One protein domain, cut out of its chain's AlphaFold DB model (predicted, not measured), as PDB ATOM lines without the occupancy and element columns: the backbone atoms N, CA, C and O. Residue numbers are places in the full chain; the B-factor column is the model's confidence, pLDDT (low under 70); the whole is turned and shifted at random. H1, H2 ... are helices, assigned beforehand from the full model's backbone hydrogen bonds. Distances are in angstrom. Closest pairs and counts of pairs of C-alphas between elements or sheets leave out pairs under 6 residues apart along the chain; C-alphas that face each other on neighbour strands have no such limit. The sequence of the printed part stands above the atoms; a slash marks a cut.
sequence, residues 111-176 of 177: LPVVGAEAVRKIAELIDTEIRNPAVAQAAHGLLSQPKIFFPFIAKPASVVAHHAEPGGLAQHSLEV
ATOM      1  N   LEU A 111      41.676  -0.145  86.850       86.25
ATOM      2  CA  LEU A 111      40.845   1.051  86.985       86.25
ATOM      3  C   LEU A 111      39.356   0.719  86.786       86.25
ATOM      4  O   LEU A 111      39.030  -0.285  86.146       86.25
ATOM      5  N   PRO A 112      38.433   1.534  87.333       90.75
ATOM      6  CA  PRO A 112      37.004   1.349  87.099       90.75
ATOM      7  C   PRO A 112      36.658   1.425  85.609       90.75
ATOM      8  O   PRO A 112      37.079   2.356  84.926       90.75
ATOM      9  N   VAL A 113      35.849   0.475  85.126       90.56
ATOM     10  CA  VAL A 113      35.472   0.353  83.702       90.56
ATOM     11  C   VAL A 113      34.877   1.656  83.166       90.56
ATOM     12  O   VAL A 113      35.320   2.152  82.137       90.56
ATOM     13  N   VAL A 114      33.951   2.256  83.917       90.56
ATOM     14  CA  VAL A 114      33.296   3.525  83.569       90.56
ATOM     15  C   VAL A 114      34.313   4.645  83.342       90.56
ATOM     16  O   VAL A 114      34.276   5.334  82.325       90.56
ATOM     17  N   GLY A 115      35.266   4.805  84.263       91.69
ATOM     18  CA  GLY A 115      36.306   5.825  84.147       91.69
ATOM     19  C   GLY A 115      37.275   5.556  82.995       91.69
ATOM     20  O   GLY A 115      37.659   6.488  82.291       91.69
ATOM     21  N   ALA A 116      37.638   4.288  82.774       90.62
ATOM     22  CA  ALA A 116      38.503   3.872  81.671       90.62
ATOM     23  C   ALA A 116      37.857   4.125  80.295       90.62
ATOM     24  O   ALA A 116      38.527   4.570  79.367       90.62
ATOM     25  N   GLU A 117      36.553   3.889  80.157       91.38
ATOM     26  CA  GLU A 117      35.811   4.213  78.935       91.38
ATOM     27  C   GLU A 117      35.661   5.722  78.740       91.38
ATOM     28  O   GLU A 117      35.856   6.227  77.632       91.38
ATOM     29  N   ALA A 118      35.355   6.458  79.810       92.62
ATOM     30  CA  ALA A 118      35.213   7.905  79.744       92.62
ATOM     31  C   ALA A 118      36.526   8.587  79.331       92.62
ATOM     32  O   ALA A 118      36.521   9.464  78.471       92.62
ATOM     33  N   VAL A 119      37.667   8.165  79.882       92.75
ATOM     34  CA  VAL A 119      38.950   8.799  79.558       92.75
ATOM     35  C   VAL A 119      39.404   8.542  78.119       92.75
ATOM     36  O   VAL A 119      40.040   9.418  77.540       92.75
ATOM     37  N   ARG A 120      39.030   7.405  77.511       91.75
ATOM     38  CA  ARG A 120      39.249   7.159  76.072       91.75
ATOM     39  C   ARG A 120      38.505   8.185  75.222       91.75
ATOM     40  O   ARG A 120      39.127   8.882  74.433       91.75
ATOM     41  N   LYS A 121      37.211   8.382  75.491       92.88
ATOM     42  CA  LYS A 121      36.395   9.398  74.803       92.88
ATOM     43  C   LYS A 121      36.919  10.818  75.016       92.88
ATOM     44  O   LYS A 121      36.873  11.634  74.106       92.88
ATOM     45  N   ILE A 122      37.423  11.133  76.210       94.81
ATOM     46  CA  ILE A 122      38.049  12.437  76.479       94.81
ATOM     47  C   ILE A 122      39.320  12.609  75.643       94.81
ATOM     48  O   ILE A 122      39.536  13.690  75.103       94.81
ATOM     49  N   ALA A 123      40.156  11.572  75.537       93.88
ATOM     50  CA  ALA A 123      41.348  11.616  74.697       93.88
ATOM     51  C   ALA A 123      40.972  11.857  73.224       93.88
ATOM     52  O   ALA A 123      41.504  12.785  72.624       93.88
ATOM     53  N   GLU A 124      39.985  11.121  72.703       93.00
ATOM     54  CA  GLU A 124      39.440  11.319  71.352       93.00
ATOM     55  C   GLU A 124      38.935  12.757  71.142       93.00
ATOM     56  O   GLU A 124      39.305  13.403  70.167       93.00
ATOM     57  N   LEU A 125      38.150  13.305  72.079       94.75
ATOM     58  CA  LEU A 125      37.639  14.679  71.984       94.75
ATOM     59  C   LEU A 125      38.750  15.733  71.987       94.75
ATOM     60  O   LEU A 125      38.643  16.739  71.289       94.75
ATOM     61  N   ILE A 126      39.811  15.535  72.774       94.44
ATOM     62  CA  ILE A 126      40.966  16.440  72.766       94.44
ATOM     63  C   ILE A 126      41.599  16.460  71.373       94.44
ATOM     64  O   ILE A 126      41.868  17.543  70.851       94.44
ATOM     65  N   ASP A 127      41.777  15.287  70.768       91.44
ATOM     66  CA  ASP A 127      42.379  15.139  69.444       91.44
ATOM     67  C   ASP A 127      41.498  15.705  68.321       91.44
ATOM     68  O   ASP A 127      42.014  16.293  67.367       91.44
ATOM     69  N   THR A 128      40.173  15.556  68.417       93.94
ATOM     70  CA  THR A 128      39.254  15.952  67.341       93.94
ATOM     71  C   THR A 128      38.753  17.389  67.455       93.94
ATOM     72  O   THR A 128      38.567  18.051  66.432       93.94
ATOM     73  N   GLU A 129      38.535  17.902  68.670       94.50
ATOM     74  CA  GLU A 129      37.884  19.202  68.886       94.50
ATOM     75  C   GLU A 129      38.882  20.348  69.119       94.50
ATOM     76  O   GLU A 129      38.622  21.502  68.747       94.50
ATOM     77  N   ILE A 130      40.059  20.076  69.697       92.81
ATOM     78  CA  ILE A 130      41.056  21.119  69.969       92.81
ATOM     79  C   ILE A 130      41.930  21.347  68.734       92.81
ATOM     80  O   ILE A 130      42.997  20.770  68.558       92.81
ATOM     81  N   ARG A 131      41.516  22.302  67.897       93.19
ATOM     82  CA  ARG A 131      42.214  22.636  66.637       93.19
ATOM     83  C   ARG A 131      43.667  23.085  66.798       93.19
ATOM     84  O   ARG A 131      44.434  23.002  65.843       93.19
ATOM     85  N   ASN A 132      44.034  23.652  67.950       94.38
ATOM     86  CA  ASN A 132      45.407  24.085  68.192       94.38
ATOM     87  C   ASN A 132      46.220  22.917  68.781       94.38
ATOM     88  O   ASN A 132      45.983  22.558  69.937       94.38
ATOM     89  N   PRO A 133      47.222  22.385  68.058       89.50
ATOM     90  CA  PRO A 133      47.958  21.199  68.491       89.50
ATOM     91  C   PRO A 133      48.752  21.420  69.782       89.50
ATOM     92  O   PRO A 133      48.882  20.506  70.589       89.50
ATOM     93  N   ALA A 134      49.239  22.639  70.038       89.75
ATOM     94  CA  ALA A 134      49.941  22.944  71.283       89.75
ATOM     95  C   ALA A 134      48.989  22.935  72.489       89.75
ATOM     96  O   ALA A 134      49.372  22.527  73.584       89.75
ATOM     97  N   VAL A 135      47.736  23.357  72.289       93.88
ATOM     98  CA  VAL A 135      46.701  23.313  73.332       93.88
ATOM     99  C   VAL A 135      46.244  21.875  73.569       93.88
ATOM    100  O   VAL A 135      46.116  21.480  74.725       93.88
ATOM    101  N   ALA A 136      46.064  21.082  72.508       92.94
ATOM    102  CA  ALA A 136      45.743  19.658  72.620       92.94
ATOM    103  C   ALA A 136      46.841  18.906  73.392       92.94
ATOM    104  O   ALA A 136      46.560  18.236  74.386       92.94
ATOM    105  N   GLN A 137      48.111  19.128  73.029       91.06
ATOM    106  CA  GLN A 137      49.256  18.560  73.741       91.06
ATOM    107  C   GLN A 137      49.302  19.002  75.208       91.06
ATOM    108  O   GLN A 137      49.575  18.187  76.085       91.06
ATOM    109  N   ALA A 138      49.012  20.272  75.508       91.69
ATOM    110  CA  ALA A 138      48.969  20.755  76.885       91.69
ATOM    111  C   ALA A 138      47.839  20.099  77.698       91.69
ATOM    112  O   ALA A 138      48.053  19.740  78.856       91.69
ATOM    113  N   ALA A 139      46.656  19.904  77.103       94.69
ATOM    114  CA  ALA A 139      45.541  19.206  77.743       94.69
ATOM    115  C   ALA A 139      45.898  17.741  78.035       94.69
ATOM    116  O   ALA A 139      45.749  17.278  79.167       94.69
ATOM    117  N   HIS A 140      46.461  17.043  77.048       94.56
ATOM    118  CA  HIS A 140      46.989  15.693  77.209       94.56
ATOM    119  C   HIS A 140      48.062  15.604  78.294       94.56
ATOM    120  O   HIS A 140      47.953  14.771  79.193       94.56
ATOM    121  N   GLY A 141      49.070  16.474  78.238       90.75
ATOM    122  CA  GLY A 141      50.178  16.509  79.187       90.75
ATOM    123  C   GLY A 141      49.736  16.847  80.609       90.75
ATOM    124  O   GLY A 141      50.324  16.358  81.568       90.75
ATOM    125  N   LEU A 142      48.686  17.654  80.781       92.06
ATOM    126  CA  LEU A 142      48.109  17.933  82.095       92.06
ATOM    127  C   LEU A 142      47.351  16.719  82.641       92.06
ATOM    128  O   LEU A 142      47.577  16.310  83.782       92.06
ATOM    129  N   LEU A 143      46.464  16.137  81.832       93.62
ATOM    130  CA  LEU A 143      45.607  15.027  82.250       93.62
ATOM    131  C   LEU A 143      46.376  13.709  82.423       93.62
ATOM    132  O   LEU A 143      45.952  12.879  83.221       93.62
ATOM    133  N   SER A 144      47.516  13.532  81.749       92.00
ATOM    134  CA  SER A 144      48.374  12.342  81.860       92.00
ATOM    135  C   SER A 144      49.253  12.320  83.121       92.00
ATOM    136  O   SER A 144      49.895  11.305  83.421       92.00
ATOM    137  N   GLN A 145      49.288  13.414  83.895       88.62
ATOM    138  CA  GLN A 145      50.051  13.474  85.145       88.62
ATOM    139  C   GLN A 145      49.448  12.513  86.176       88.62
ATOM    140  O   GLN A 145      48.257  12.627  86.467       88.62
ATOM    141  N   PRO A 146      50.240  11.644  86.835       86.44
ATOM    142  CA  PRO A 146      49.711  10.637  87.764       86.44
ATOM    143  C   PRO A 146      48.809  11.203  88.871       86.44
ATOM    144  O   PRO A 146      47.788  10.610  89.216       86.44
ATOM    145  N   LYS A 147      49.153  12.391  89.388       89.50
ATOM    146  CA  LYS A 147      48.388  13.105  90.425       89.50
ATOM    147  C   LYS A 147      47.006  13.596  89.967       89.50
ATOM    148  O   LYS A 147      46.178  13.901  90.818       89.50
ATOM    149  N   ILE A 148      46.774  13.709  88.658       91.44
ATOM    150  CA  ILE A 148      45.500  14.125  88.057       91.44
ATOM    151  C   ILE A 148      44.785  12.904  87.480       91.44
ATOM    152  O   ILE A 148      43.641  12.653  87.849       91.44
ATOM    153  N   PHE A 149      45.481  12.118  86.654       91.81
ATOM    154  CA  PHE A 149      44.936  10.969  85.939       91.81
ATOM    155  C   PHE A 149      44.196  10.000  86.867       91.81
ATOM    156  O   PHE A 149      43.001   9.766  86.700       91.81
ATOM    157  N   PHE A 150      44.880   9.477  87.893       90.31
ATOM    158  CA  PHE A 150      44.310   8.427  88.737       90.31
ATOM    159  C   PHE A 150      43.090   8.906  89.544       90.31
ATOM    160  O   PHE A 150      42.052   8.245  89.500       90.31
ATOM    161  N   PRO A 151      43.125  10.064  90.237       91.31
ATOM    162  CA  PRO A 151      41.925  10.587  90.884       91.31
ATOM    163  C   PRO A 151      40.776  10.871  89.914       91.31
ATOM    164  O   PRO A 151      39.626  10.667  90.290       91.31
ATOM    165  N   PHE A 152      41.070  11.340  88.701       92.38
ATOM    166  CA  PHE A 152      40.052  11.729  87.730       92.38
ATOM    167  C   PHE A 152      39.227  10.536  87.232       92.38
ATOM    168  O   PHE A 152      38.002  10.603  87.193       92.38
ATOM    169  N   ILE A 153      39.889   9.421  86.933       91.88
ATOM    170  CA  ILE A 153      39.248   8.212  86.390       91.88
ATOM    171  C   ILE A 153      38.744   7.239  87.461       91.88
ATOM    172  O   ILE A 153      37.996   6.322  87.143       91.88
ATOM    173  N   ALA A 154      39.171   7.381  88.720       91.94
ATOM    174  CA  ALA A 154      38.786   6.456  89.787       91.94
ATOM    175  C   ALA A 154      37.673   7.000  90.693       91.94
ATOM    176  O   ALA A 154      36.936   6.220  91.299       91.94
ATOM    177  N   LYS A 155      37.541   8.325  90.825       91.69
ATOM    178  CA  LYS A 155      36.584   8.929  91.760       91.69
ATOM    179  C   LYS A 155      35.165   9.011  91.183       91.69
ATOM    180  O   LYS A 155      35.010   9.195  89.974       91.69
ATOM    181  N   PRO A 156      34.133   8.921  92.038       90.75
ATOM    182  CA  PRO A 156      32.787   9.332  91.656       90.75
ATOM    183  C   PRO A 156      32.727  10.847  91.437       90.75
ATOM    184  O   PRO A 156      33.547  11.588  91.988       90.75
ATOM    185  N   ALA A 157      31.748  11.319  90.661       87.81
ATOM    186  CA  ALA A 157      31.532  12.757  90.472       87.81
ATOM    187  C   ALA A 157      30.981  13.403  91.747       87.81
ATOM    188  O   ALA A 157      31.329  14.527  92.105       87.81
ATOM    189  N   SER A 158      30.125  12.666  92.452       83.31
ATOM    190  CA  SER A 158      29.521  13.064  93.713       83.31
ATOM    191  C   SER A 158      29.265  11.834  94.571       83.31
ATOM    192  O   SER A 158      28.987  10.759  94.061       83.31
ATOM    193  N   VAL A 159      29.310  11.991  95.892       73.25
ATOM    194  CA  VAL A 159      28.930  10.924  96.836       73.25
ATOM    195  C   VAL A 159      27.424  10.898  97.135       73.25
ATOM    196  O   VAL A 159      26.966  10.025  97.864       73.25
ATOM    197  N   VAL A 160      26.652  11.855  96.600       68.81
ATOM    198  CA  VAL A 160      25.222  12.042  96.930       68.81
ATOM    199  C   VAL A 160      24.324  12.292  95.706       68.81
ATOM    200  O   VAL A 160      23.106  12.306  95.849       68.81
ATOM    201  N   ALA A 161      24.894  12.524  94.520       65.00
ATOM    202  CA  ALA A 161      24.170  12.927  93.306       65.00
ATOM    203  C   ALA A 161      24.486  11.997  92.112       65.00
ATOM    204  O   ALA A 161      25.015  10.908  92.311       65.00
ATOM    205  N   HIS A 162      24.133  12.418  90.887       66.00
ATOM    206  CA  HIS A 162      24.392  11.686  89.638       66.00
ATOM    207  C   HIS A 162      25.874  11.271  89.523       66.00
ATOM    208  O   HIS A 162      26.755  12.050  89.900       66.00
ATOM    209  N   HIS A 163      26.128  10.058  89.017       75.81
ATOM    210  CA  HIS A 163      27.452   9.418  88.913       75.81
ATOM    211  C   HIS A 163      28.168   9.168  90.243       75.81
ATOM    212  O   HIS A 163      29.286   9.645  90.483       75.81
ATOM    213  N   ALA A 164      27.503   8.416  91.119       82.81
ATOM    214  CA  ALA A 164      28.043   7.999  92.413       82.81
ATOM    215  C   ALA A 164      28.992   6.787  92.321       82.81
ATOM    216  O   ALA A 164      29.645   6.425  93.302       82.81
ATOM    217  N   GLU A 165      29.080   6.156  91.154       86.38
ATOM    218  CA  GLU A 165      29.971   5.043  90.862       86.38
ATOM    219  C   GLU A 165      31.445   5.477  90.701       86.38
ATOM    220  O   GLU A 165      31.738   6.594  90.266       86.38
ATOM    221  N   PRO A 166      32.415   4.595  91.015       89.94
ATOM    222  CA  PRO A 166      33.822   4.830  90.701       89.94
ATOM    223  C   PRO A 166      34.044   5.109  89.206       89.94
ATOM    224  O   PRO A 166      33.589   4.354  88.349       89.94
ATOM    225  N   GLY A 167      34.768   6.187  88.901       88.81
ATOM    226  CA  GLY A 167      34.954   6.696  87.537       88.81
ATOM    227  C   GLY A 167      33.864   7.649  87.049       88.81
ATOM    228  O   GLY A 167      33.999   8.228  85.971       88.81
ATOM    229  N   GLY A 168      32.844   7.893  87.875       90.12
ATOM    230  CA  GLY A 168      31.765   8.824  87.586       90.12
ATOM    231  C   GLY A 168      32.220  10.261  87.311       90.12
ATOM    232  O   GLY A 168      31.566  10.964  86.553       90.12
ATOM    233  N   LEU A 169      33.358  10.712  87.858       91.12
ATOM    234  CA  LEU A 169      33.881  12.063  87.593       91.12
ATOM    235  C   LEU A 169      34.292  12.253  86.123       91.12
ATOM    236  O   LEU A 169      33.935  13.256  85.500       91.12
ATOM    237  N   ALA A 170      35.024  11.287  85.562       92.19
ATOM    238  CA  ALA A 170      35.397  11.309  84.152       92.19
ATOM    239  C   ALA A 170      34.157  11.211  83.252       92.19
ATOM    240  O   ALA A 170      34.038  11.973  82.295       92.19
ATOM    241  N   GLN A 171      33.201  10.341  83.593       92.62
ATOM    242  CA  GLN A 171      31.938  10.223  82.861       92.62
ATOM    243  C   GLN A 171      31.132  11.525  82.888       92.62
ATOM    244  O   GLN A 171      30.697  11.998  81.845       92.62
ATOM    245  N   HIS A 172      30.987  12.147  84.059       90.38
ATOM    246  CA  HIS A 172      30.252  13.399  84.204       90.38
ATOM    247  C   HIS A 172      30.838  14.524  83.342       90.38
ATOM    248  O   HIS A 172      30.098  15.337  82.796       90.38
ATOM    249  N   SER A 173      32.162  14.539  83.167       89.19
ATOM    250  CA  SER A 173      32.858  15.531  82.337       89.19
ATOM    251  C   SER A 173      32.489  15.442  80.850       89.19
ATOM    252  O   SER A 173      32.658  16.421  80.132       89.19
ATOM    253  N   LEU A 174      31.974  14.297  80.391       89.25
ATOM    254  CA  LEU A 174      31.491  14.097  79.020       89.25
ATOM    255  C   LEU A 174      30.026  14.510  78.822       89.25
ATOM    256  O   LEU A 174      29.589  14.667  77.688       89.25
ATOM    257  N   GLU A 175      29.254  14.646  79.900       83.00
ATOM    258  CA  GLU A 175      27.819  14.957  79.835       83.00
ATOM    259  C   GLU A 175      27.514  16.452  79.856       83.00
ATOM    260  O   GLU A 175      26.372  16.850  79.633       83.00
ATOM    261  N   VAL A 176      28.516  17.285  80.135       63.19
ATOM    262  CA  VAL A 176      28.384  18.738  80.047       63.19
ATOM    263  C   VAL A 176      28.428  19.130  78.566       63.19
ATOM    264  O   VAL A 176      29.474  19.517  78.050       63.19
TER     265      VAL A 176
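AT A GLANCE: This is residues 111 to 176 of the 177 residues of an uncharacterized protein of Polycyclovorans sp (UniProt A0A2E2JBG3). A long helix, H1, runs along the body; H2 folds back beside it as a helical hairpin, H3 turns across from the far end of H2 to the beginning of H1, and H4 packs on H1 near Ala 118. A long loop, residues 155 to 167, joins H3 to H4 and reaches one end of the longest axis at Val 160, with Pro 133 at the other. The printed part has 66 residues with four named helices, H1 to H4 in chain order, and no named strand: all helix. It is compact, with a radius of gyration of the C-alphas of 12.1 A, and elongated, spanning 37 by 23 by 17 A.

HOW THE PARTS SIT: H1, residues 113 to 129, is the hub. With residues 123 to 127 alone it touches H2, residues 133 to 143, at a shallow tilt of 18 degrees, opposite ways; the closest C-alphas, of Ile 126 and Ala 136, are 5.8 A apart. With residues 115 to 119 alone it touches H3, residues 146 to 154, at a steep tilt of 62 degrees; the closest C-alphas, of Gly 115 and Ile 153, are 4.4 A apart. H1 touches H4, residues 168 to 175, the same way at 37 degrees, only just steep; the closest C-alphas, of Ala 118 and Gln 171, are 5.1 A apart. H3 and H4 touch, about perpendicular at 81 degrees, with the closest C-alphas, of Ile 153 and Ala 170, 5.4 A apart. H2 and H4 are apart. Every O i to N i+4 pair is within hydrogen-bond range in H1 and H2, against 4 of 5 in H3 and 2 of 4 in H4.

IN THESE COORDINATES: H1 begins at C-alpha 113 (35.472, 0.353, 83.702) and is 24.1 A long; H2 measures 15.3 A, H3 11.9 A and H4 10.6 A. H4 ends at C-alpha 175 (27.819, 14.957, 79.835).

THE WHOLE: The C-alphas farthest apart, of Pro 133 and Val 160, are 37.5 A from each other. The printed part has no cut; H3 to H4 is a long link, the others tight. Residues 160 to 162 and 176 have pLDDT under 70.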